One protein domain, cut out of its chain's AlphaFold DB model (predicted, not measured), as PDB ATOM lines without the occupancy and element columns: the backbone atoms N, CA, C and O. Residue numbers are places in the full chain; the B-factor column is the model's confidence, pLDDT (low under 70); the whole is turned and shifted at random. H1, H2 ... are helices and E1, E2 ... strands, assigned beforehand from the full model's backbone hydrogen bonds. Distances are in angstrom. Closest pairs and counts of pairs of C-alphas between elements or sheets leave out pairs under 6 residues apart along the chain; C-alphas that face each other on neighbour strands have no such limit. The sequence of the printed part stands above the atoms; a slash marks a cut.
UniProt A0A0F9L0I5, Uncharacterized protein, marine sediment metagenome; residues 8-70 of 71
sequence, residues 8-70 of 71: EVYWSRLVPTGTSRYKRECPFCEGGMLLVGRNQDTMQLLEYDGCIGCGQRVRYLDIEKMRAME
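What this domain is: This is residues 8 to 70 of the 71 residues of an uncharacterized protein of marine sediment metagenome (UniProt A0A0F9L0I5). A compact body with little regular structure: long loops, residues 8 to 47, make most of it, with a small two-strand hairpin, E1 and E2, and a short helix, H1, following E2. A shorter pairing joins residues 8 to 9 to E2, parallel, and another joins residues 24 to 25 to 33 to 34, antiparallel. The printed part has 63 residues, 13 of them in E1, E2 and H1, in that order; the class is mixed. The radius of gyration of the C-alphas is 11.0 A and the spans are 31 by 22 by 19 A.

How they stand to each other: E1, residues 48 to 50, and E2, residues 57 to 60, form an antiparallel hairpin at 143 degrees. N 58 and O 49 are within hydrogen-bond range at 2.9 A. H1, residues 63 to 68, is apart from E1; its O i to N i+4 pairs are within range.

Where its parts are: E1 begins at C-alpha 48 (14.719, 13.847, 38.207). E2 is 10.3 A long. H1, 8.6 A long, ends at C-alpha 68 (9.662, -1.877, 34.684).

The domain as a whole: The C-alphas farthest apart, Glu 30 and Asp 41, are 32.6 A apart. The printed part has no cut; no printed residue is under 70.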
ATOM      1  N   GLU A   8      11.201  15.003  46.960       98.12
ATOM      2  CA  GLU A   8      10.908  13.604  46.668       98.12
ATOM      3  C   GLU A   8       9.397  13.381  46.568       98.12
ATOM      4  O   GLU A   8       8.629  13.795  47.438       98.12
ATOM      5  N   VAL A   9       8.963  12.733  45.491       97.69
ATOM      6  CA  VAL A   9       7.555  12.437  45.219       97.69
ATOM      7  C   VAL A   9       7.417  11.014  44.687       97.69
ATOM      8  O   VAL A   9       8.342  10.462  44.098       97.69
ATOM      9  N   TYR A  10       6.239  10.420  44.855       97.94
ATOM     10  CA  TYR A  10       5.870   9.192  44.150       97.94
ATOM     11  C   TYR A  10       5.082   9.576  42.901       97.94
ATOM     12  O   TYR A  10       3.990  10.133  43.023       97.94
ATOM     13  N   TRP A  11       5.597   9.272  41.710       97.12
ATOM     14  CA  TRP A  11       4.917   9.546  40.440       97.12
ATOM     15  C   TRP A  11       3.534   8.890  40.380       97.12
ATOM     16  O   TRP A  11       2.572   9.488  39.894       97.12
ATOM     17  N   SER A  12       3.416   7.682  40.938       96.25
ATOM     18  CA  SER A  12       2.156   6.936  41.035       96.25
ATOM     19  C   SER A  12       1.091   7.612  41.904       96.25
ATOM     20  O   SER A  12      -0.080   7.264  41.795       96.25
ATOM     21  N   ARG A  13       1.475   8.574  42.756       97.44
ATOM     22  CA  ARG A  13       0.556   9.335  43.619       97.44
ATOM     23  C   ARG A  13       0.183  10.706  43.055       97.44
ATOM     24  O   ARG A  13      -0.665  11.376  43.635       97.44
ATOM     25  N   LEU A  14       0.822  11.140  41.970       96.75
ATOM     26  CA  LEU A  14       0.491  12.401  41.315       96.75
ATOM     27  C   LEU A  14      -0.722  12.228  40.398       96.75
ATOM     28  O   LEU A  14      -0.939  11.154  39.836       96.75
ATOM     29  N   VAL A  15      -1.476  13.309  40.204       97.06
ATOM     30  CA  VAL A  15      -2.668  13.313  39.348       97.06
ATOM     31  C   VAL A  15      -2.249  13.176  37.875       97.06
ATOM     32  O   VAL A  15      -1.440  13.977  37.398       97.06
ATOM     33  N   PRO A  16      -2.736  12.162  37.134       95.88
ATOM     34  CA  PRO A  16      -2.533  12.051  35.690       95.88
ATOM     35  C   PRO A  16      -3.193  13.201  34.938       95.88
ATOM     36  O   PRO A  16      -4.311  13.588  35.261       95.88
ATOM     37  N   THR A  17      -2.533  13.708  33.894       93.12
ATOM     38  CA  THR A  17      -3.101  14.764  33.046       93.12
ATOM     39  C   THR A  17      -2.928  14.458  31.560       93.12
ATOM     40  O   THR A  17      -1.850  14.072  31.096       93.12
ATOM     41  N   GLY A  18      -4.009  14.626  30.797       87.81
ATOM     42  CA  GLY A  18      -4.065  14.313  29.371       87.81
ATOM     43  C   GLY A  18      -3.951  12.815  29.058       87.81
ATOM     44  O   GLY A  18      -4.231  11.955  29.886       87.81
ATOM     45  N   THR A  19      -3.550  12.500  27.824       85.88
ATOM     46  CA  THR A  19      -3.498  11.121  27.300       85.88
ATOM     47  C   THR A  19      -2.141  10.436  27.468       85.88
ATOM     48  O   THR A  19      -2.022   9.233  27.244       85.88
ATOM     49  N   SER A  20      -1.094  11.175  27.846       88.94
ATOM     50  CA  SER A  20       0.242  10.598  28.011       88.94
ATOM     51  C   SER A  20       0.360   9.900  29.358       88.94
ATOM     52  O   SER A  20       0.154  10.518  30.402       88.94
ATOM     53  N   ARG A  21       0.796   8.633  29.336       90.38
ATOM     54  CA  ARG A  21       1.053   7.835  30.544       90.38
ATOM     55  C   ARG A  21       1.956   8.573  31.532       90.38
ATOM     56  O   ARG A  21       1.719   8.459  32.730       90.38
ATOM     57  N   TYR A  22       2.932   9.335  31.041       93.25
ATOM     58  CA  TYR A  22       3.995   9.951  31.837       93.25
ATOM     59  C   TYR A  22       3.703  11.371  32.323       93.25
ATOM     60  O   TYR A  22       4.433  11.873  33.171       93.25
ATOM     61  N   LYS A  23       2.624  12.003  31.852       95.44
ATOM     62  CA  LYS A  23       2.269  13.363  32.268       95.44
ATOM     63  C   LYS A  23       1.559  13.369  33.616       95.44
ATOM     64  O   LYS A  23       0.616  12.605  33.838       95.44
ATOM     65  N   ARG A  24       2.002  14.251  34.508       97.19
ATOM     66  CA  ARG A  24       1.410  14.465  35.831       97.19
ATOM     67  C   ARG A  24       1.228  15.946  36.116       97.19
ATOM     68  O   ARG A  24       2.003  16.770  35.636       97.19
ATOM     69  N   GLU A  25       0.226  16.274  36.915       97.56
ATOM     70  CA  GLU A  25       0.088  17.614  37.477       97.56
ATOM     71  C   GLU A  25       1.198  17.881  38.498       97.56
ATOM     72  O   GLU A  25       1.631  16.993  39.240       97.56
ATOM     73  N   CYS A  26       1.680  19.119  38.524       96.62
ATOM     74  CA  CYS A  26       2.620  19.577  39.531       96.62
ATOM     75  C   CYS A  26       1.872  19.864  40.840       96.62
ATOM     76  O   CYS A  26       0.998  20.727  40.852       96.62
ATOM     77  N   PRO A  27       2.247  19.247  41.973       95.94
ATOM     78  CA  PRO A  27       1.551  19.471  43.242       95.94
ATOM     79  C   PRO A  27       1.902  20.818  43.903       95.94
ATOM     80  O   PRO A  27       1.419  21.107  44.993       95.94
ATOM     81  N   PHE A  28       2.765  21.629  43.283       95.69
ATOM     82  CA  PHE A  28       3.290  22.874  43.856       95.69
ATOM     83  C   PHE A  28       2.779  24.140  43.159       95.69
ATOM     84  O   PHE A  28       3.027  25.240  43.649       95.69
ATOM     85  N   CYS A  29       2.117  24.020  42.007       96.25
ATOM     86  CA  CYS A  29       1.543  25.162  41.301       96.25
ATOM     87  C   CYS A  29       0.338  24.754  40.456       96.25
ATOM     88  O   CYS A  29       0.325  23.681  39.853       96.25
ATOM     89  N   GLU A  30      -0.628  25.658  40.342       95.62
ATOM     90  CA  GLU A  30      -1.797  25.479  39.488       95.62
ATOM     91  C   GLU A  30      -1.401  25.454  38.002       95.62
ATOM     92  O   GLU A  30      -0.587  26.257  37.547       95.62
ATOM     93  N   GLY A  31      -1.930  24.484  37.252       93.19
ATOM     94  CA  GLY A  31      -1.678  24.328  35.812       93.19
ATOM     95  C   GLY A  31      -0.259  23.881  35.428       93.19
ATOM     96  O   GLY A  31       0.034  23.701  34.246       93.19
ATOM     97  N   GLY A  32       0.638  23.681  36.397       96.12
ATOM     98  CA  GLY A  32       1.976  23.164  36.134       96.12
ATOM     99  C   GLY A  32       1.965  21.674  35.815       96.12
ATOM    100  O   GLY A  32       1.189  20.907  36.379       96.12
ATOM    101  N   MET A  33       2.884  21.243  34.952       97.25
ATOM    102  CA  MET A  33       3.014  19.840  34.560       97.25
ATOM    103  C   MET A  33       4.421  19.311  34.814       97.25
ATOM    104  O   MET A  33       5.404  20.042  34.679       97.25
ATOM    105  N   LEU A  34       4.486  18.031  35.159       97.25
ATOM    106  CA  LEU A  34       5.673  17.190  35.171       97.25
ATOM    107  C   LEU A  34       5.553  16.211  34.001       97.25
ATOM    108  O   LEU A  34       4.497  15.598  33.807       97.25
ATOM    109  N   LEU A  35       6.598  16.120  33.184       95.94
ATOM    110  CA  LEU A  35       6.543  15.449  31.885       95.94
ATOM    111  C   LEU A  35       7.401  14.184  31.813       95.94
ATOM    112  O   LEU A  35       7.394  13.571  30.751       95.94
ATOM    113  N   VAL A  36       8.091  13.804  32.899       95.94
ATOM    114  CA  VAL A  36       9.037  12.673  33.000       95.94
ATOM    115  C   VAL A  36       9.888  12.533  31.735       95.94
ATOM    116  O   VAL A  36       9.538  11.843  30.775       95.94
ATOM    117  N   GLY A  37      11.044  13.188  31.739       94.50
ATOM    118  CA  GLY A  37      11.983  13.094  30.627       94.50
ATOM    119  C   GLY A  37      12.600  11.702  30.452       94.50
ATOM    120  O   GLY A  37      12.488  10.815  31.302       94.50
ATOM    121  N   ARG A  38      13.323  11.542  29.342       95.75
ATOM    122  CA  ARG A  38      14.193  10.393  29.072       95.75
ATOM    123  C   ARG A  38      15.629  10.848  28.895       95.75
ATOM    124  O   ARG A  38      15.877  11.933  28.368       95.75
ATOM    125  N   ASN A  39      16.562   9.998  29.297       95.19
ATOM    126  CA  ASN A  39      17.943  10.110  28.855       95.19
ATOM    127  C   ASN A  39      17.997   9.801  27.346       95.19
ATOM    128  O   ASN A  39      17.405   8.816  26.911       95.19
ATOM    129  N   GLN A  40      18.659  10.644  26.549       95.44
ATOM    130  CA  GLN A  40      18.683  10.491  25.089       95.44
ATOM    131  C   GLN A  40      19.587   9.348  24.606       95.44
ATOM    132  O   GLN A  40      19.334   8.800  23.538       95.44
ATOM    133  N   ASP A  41      20.585   8.959  25.397       96.50
ATOM    134  CA  ASP A  41      21.531   7.899  25.047       96.50
ATOM    135  C   ASP A  41      20.990   6.518  25.433       96.50
ATOM    136  O   ASP A  41      21.113   5.554  24.682       96.50
ATOM    137  N   THR A  42      20.367   6.409  26.613       94.88
ATOM    138  CA  THR A  42      19.869   5.125  27.141       94.88
ATOM    139  C   THR A  42      18.381   4.904  26.902       94.88
ATOM    140  O   THR A  42      17.878   3.811  27.151       94.88
ATOM    141  N   MET A  43      17.656   5.943  26.478       93.56
ATOM    142  CA  MET A  43      16.192   5.975  26.350       93.56
ATOM    143  C   MET A  43      15.424   5.679  27.650       93.56
ATOM    144  O   MET A  43      14.192   5.621  27.639       93.56
ATOM    145  N   GLN A  44      16.112   5.550  28.788       95.69
ATOM    146  CA  GLN A  44      15.493   5.282  30.082       95.69
ATOM    147  C   GLN A  44      14.846   6.540  30.664       95.69
ATOM    148  O   GLN A  44      15.352   7.654  30.505       95.69
ATOM    149  N   LEU A  45      13.743   6.351  31.393       96.56
ATOM    150  CA  LEU A  45      13.078   7.417  32.146       96.56
ATOM    151  C   LEU A  45      14.038   8.046  33.170       96.56
ATOM    152  O   LEU A  45      14.781   7.335  33.859       96.56
ATOM    153  N   LEU A  46      14.008   9.374  33.279       97.44
ATOM    154  CA  LEU A  46      14.823  10.146  34.216       97.44
ATOM    155  C   LEU A  46      14.199  10.154  35.615       97.44
ATOM    156  O   LEU A  46      13.003  10.375  35.780       97.44
ATOM    157  N   GLU A  47      15.035   9.953  36.633       97.69
ATOM    158  CA  GLU A  47      14.633  10.002  38.046       97.69
ATOM    159  C   GLU A  47      14.302  11.429  38.514       97.69
ATOM    160  O   GLU A  47      13.487  11.614  39.415       97.69
ATOM    161  N   TYR A  48      14.918  12.436  37.890       97.50
ATOM    162  CA  TYR A  48      14.719  13.847  38.207       97.50
ATOM    163  C   TYR A  48      13.916  14.543  37.111       97.50
ATOM    164  O   TYR A  48      14.177  14.343  35.925       97.50
ATOM    165  N   ASP A  49      12.996  15.413  37.520       96.69
ATOM    166  CA  ASP A  49      12.198  16.243  36.616       96.69
ATOM    167  C   ASP A  49      12.045  17.665  37.173       96.69
ATOM    168  O   ASP A  49      12.334  17.946  38.343       96.69
ATOM    169  N   GLY A  50      11.604  18.580  36.318       96.50
ATOM    170  CA  GLY A  50      11.284  19.955  36.666       96.50
ATOM    171  C   GLY A  50       9.908  20.326  36.140       96.50
ATOM    172  O   GLY A  50       9.603  20.112  34.969       96.50
ATOM    173  N   CYS A  51       9.071  20.921  36.991       96.50
ATOM    174  CA  CYS A  51       7.779  21.410  36.531       96.50
ATOM    175  C   CYS A  51       7.964  22.496  35.463       96.50
ATOM    176  O   CYS A  51       8.637  23.497  35.708       96.50
ATOM    177  N   ILE A  52       7.297  22.353  34.316       95.81
ATOM    178  CA  ILE A  52       7.395  23.325  33.217       95.81
ATOM    179  C   ILE A  52       6.749  24.687  33.530       95.81
ATOM    180  O   ILE A  52       7.009  25.658  32.829       95.81
ATOM    181  N   GLY A  53       5.895  24.756  34.559       95.62
ATOM    182  CA  GLY A  53       5.228  25.983  34.998       95.62
ATOM    183  C   GLY A  53       6.059  26.751  36.026       95.62
ATOM    184  O   GLY A  53       6.571  27.831  35.745       95.62
ATOM    185  N   CYS A  54       6.219  26.189  37.229       95.06
ATOM    186  CA  CYS A  54       6.903  26.871  38.335       95.06
ATOM    187  C   CYS A  54       8.413  26.592  38.430       95.06
ATOM    188  O   CYS A  54       9.111  27.258  39.194       95.06
ATOM    189  N   GLY A  55       8.938  25.611  37.688       94.94
ATOM    190  CA  GLY A  55      10.347  25.212  37.749       94.94
ATOM    191  C   GLY A  55      10.739  24.389  38.980       94.94
ATOM    192  O   GLY A  55      11.926  24.122  39.159       94.94
ATOM    193  N   GLN A  56       9.789  23.984  39.834       96.00
ATOM    194  CA  GLN A  56      10.076  23.139  40.997       96.00
ATOM    195  C   GLN A  56      10.694  21.809  40.554       96.00
ATOM    196  O   GLN A  56      10.135  21.109  39.707       96.00
ATOM    197  N   ARG A  57      11.837  21.460  41.150       96.75
ATOM    198  CA  ARG A  57      12.559  20.213  40.878       96.75
ATOM    199  C   ARG A  57      12.047  19.088  41.765       96.75
ATOM    200  O   ARG A  57      11.848  19.289  42.966       96.75
ATOM    201  N   VAL A  58      11.879  17.907  41.189       97.38
ATOM    202  CA  VAL A  58      11.439  16.709  41.907       97.38
ATOM    203  C   VAL A  58      12.338  15.514  41.621       97.38
ATOM    204  O   VAL A  58      13.044  15.485  40.613       97.38
ATOM    205  N   ARG A  59      12.289  14.534  42.524       97.94
ATOM    206  CA  ARG A  59      12.889  13.208  42.379       97.94
ATOM    207  C   ARG A  59      11.796  12.154  42.536       97.94
ATOM    208  O   ARG A  59      11.072  12.181  43.533       97.94
ATOM    209  N   TYR A  60      11.670  11.238  41.582       98.25
ATOM    210  CA  TYR A  60      10.678  10.163  41.627       98.25
ATOM    211  C   TYR A  60      11.182   8.966  42.436       98.25
ATOM    212  O   TYR A  60      12.114   8.279  42.028       98.25
ATOM    213  N   LEU A  61      10.530   8.679  43.562       98.31
ATOM    214  CA  LEU A  61      10.882   7.562  44.448       98.31
ATOM    215  C   LEU A  61      10.518   6.180  43.878       98.31
ATOM    216  O   LEU A  61      10.981   5.155  44.371       98.31
ATOM    217  N   ASP A  62       9.667   6.138  42.858       97.44
ATOM    218  CA  ASP A  62       9.171   4.933  42.195       97.44
ATOM    219  C   ASP A  62       9.644   4.807  40.738       97.44
ATOM    220  O   ASP A  62       9.017   4.100  39.946       97.44
ATOM    221  N   ILE A  63      10.782   5.426  40.390       97.31
ATOM    222  CA  ILE A  63      11.332   5.402  39.026       97.31
ATOM    223  C   ILE A  63      11.583   3.982  38.498       97.31
ATOM    224  O   ILE A  63      11.275   3.694  37.345       97.31
ATOM    225  N   GLU A  64      12.055   3.059  39.338       97.25
ATOM    226  CA  GLU A  64      12.293   1.667  38.927       97.25
ATOM    227  C   GLU A  64      10.992   0.940  38.575       97.25
ATOM    228  O   GLU A  64      10.940   0.186  37.606       97.25
ATOM    229  N   LYS A  65       9.896   1.233  39.289       96.12
ATOM    230  CA  LYS A  65       8.570   0.712  38.925       96.12
ATOM    231  C   LYS A  65       8.112   1.288  37.589       96.12
ATOM    232  O   LYS A  65       7.509   0.572  36.802       96.12
ATOM    233  N   MET A  66       8.407   2.564  37.325       95.12
ATOM    234  CA  MET A  66       8.091   3.197  36.044       95.12
ATOM    235  C   MET A  66       8.854   2.558  34.887       95.12
ATOM    236  O   MET A  66       8.242   2.239  33.874       95.12
ATOM    237  N   ARG A  67      10.158   2.325  35.059       95.38
ATOM    238  CA  ARG A  67      11.019   1.662  34.068       95.38
ATOM    239  C   ARG A  67      10.564   0.227  33.792       95.38
ATOM    240  O   ARG A  67      10.501  -0.173  32.638       95.38
ATOM    241  N   ALA A  68      10.168  -0.513  34.828       95.00
ATOM    242  CA  ALA A  68       9.662  -1.877  34.684       95.00
ATOM    243  C   ALA A  68       8.340  -1.975  33.894       95.00
ATOM    244  O   ALA A  68       8.056  -3.028  33.341       95.00
ATOM    245  N   MET A  69       7.537  -0.905  33.810       90.94
ATOM    246  CA  MET A  69       6.319  -0.880  32.981       90.94
ATOM    247  C   MET A  69       6.593  -0.720  31.474       90.94
ATOM    248  O   MET A  69       5.641  -0.742  30.689       90.94
ATOM    249  N   GLU A  70       7.843  -0.463  31.083       84.62
ATOM    250  CA  GLU A  70       8.252  -0.292  29.681       84.62
ATOM    251  C   GLU A  70       8.900  -1.538  29.074       84.62
ATOM    252  O   GLU A  70       9.079  -1.578  27.857       84.62
TER     253      GLU A  70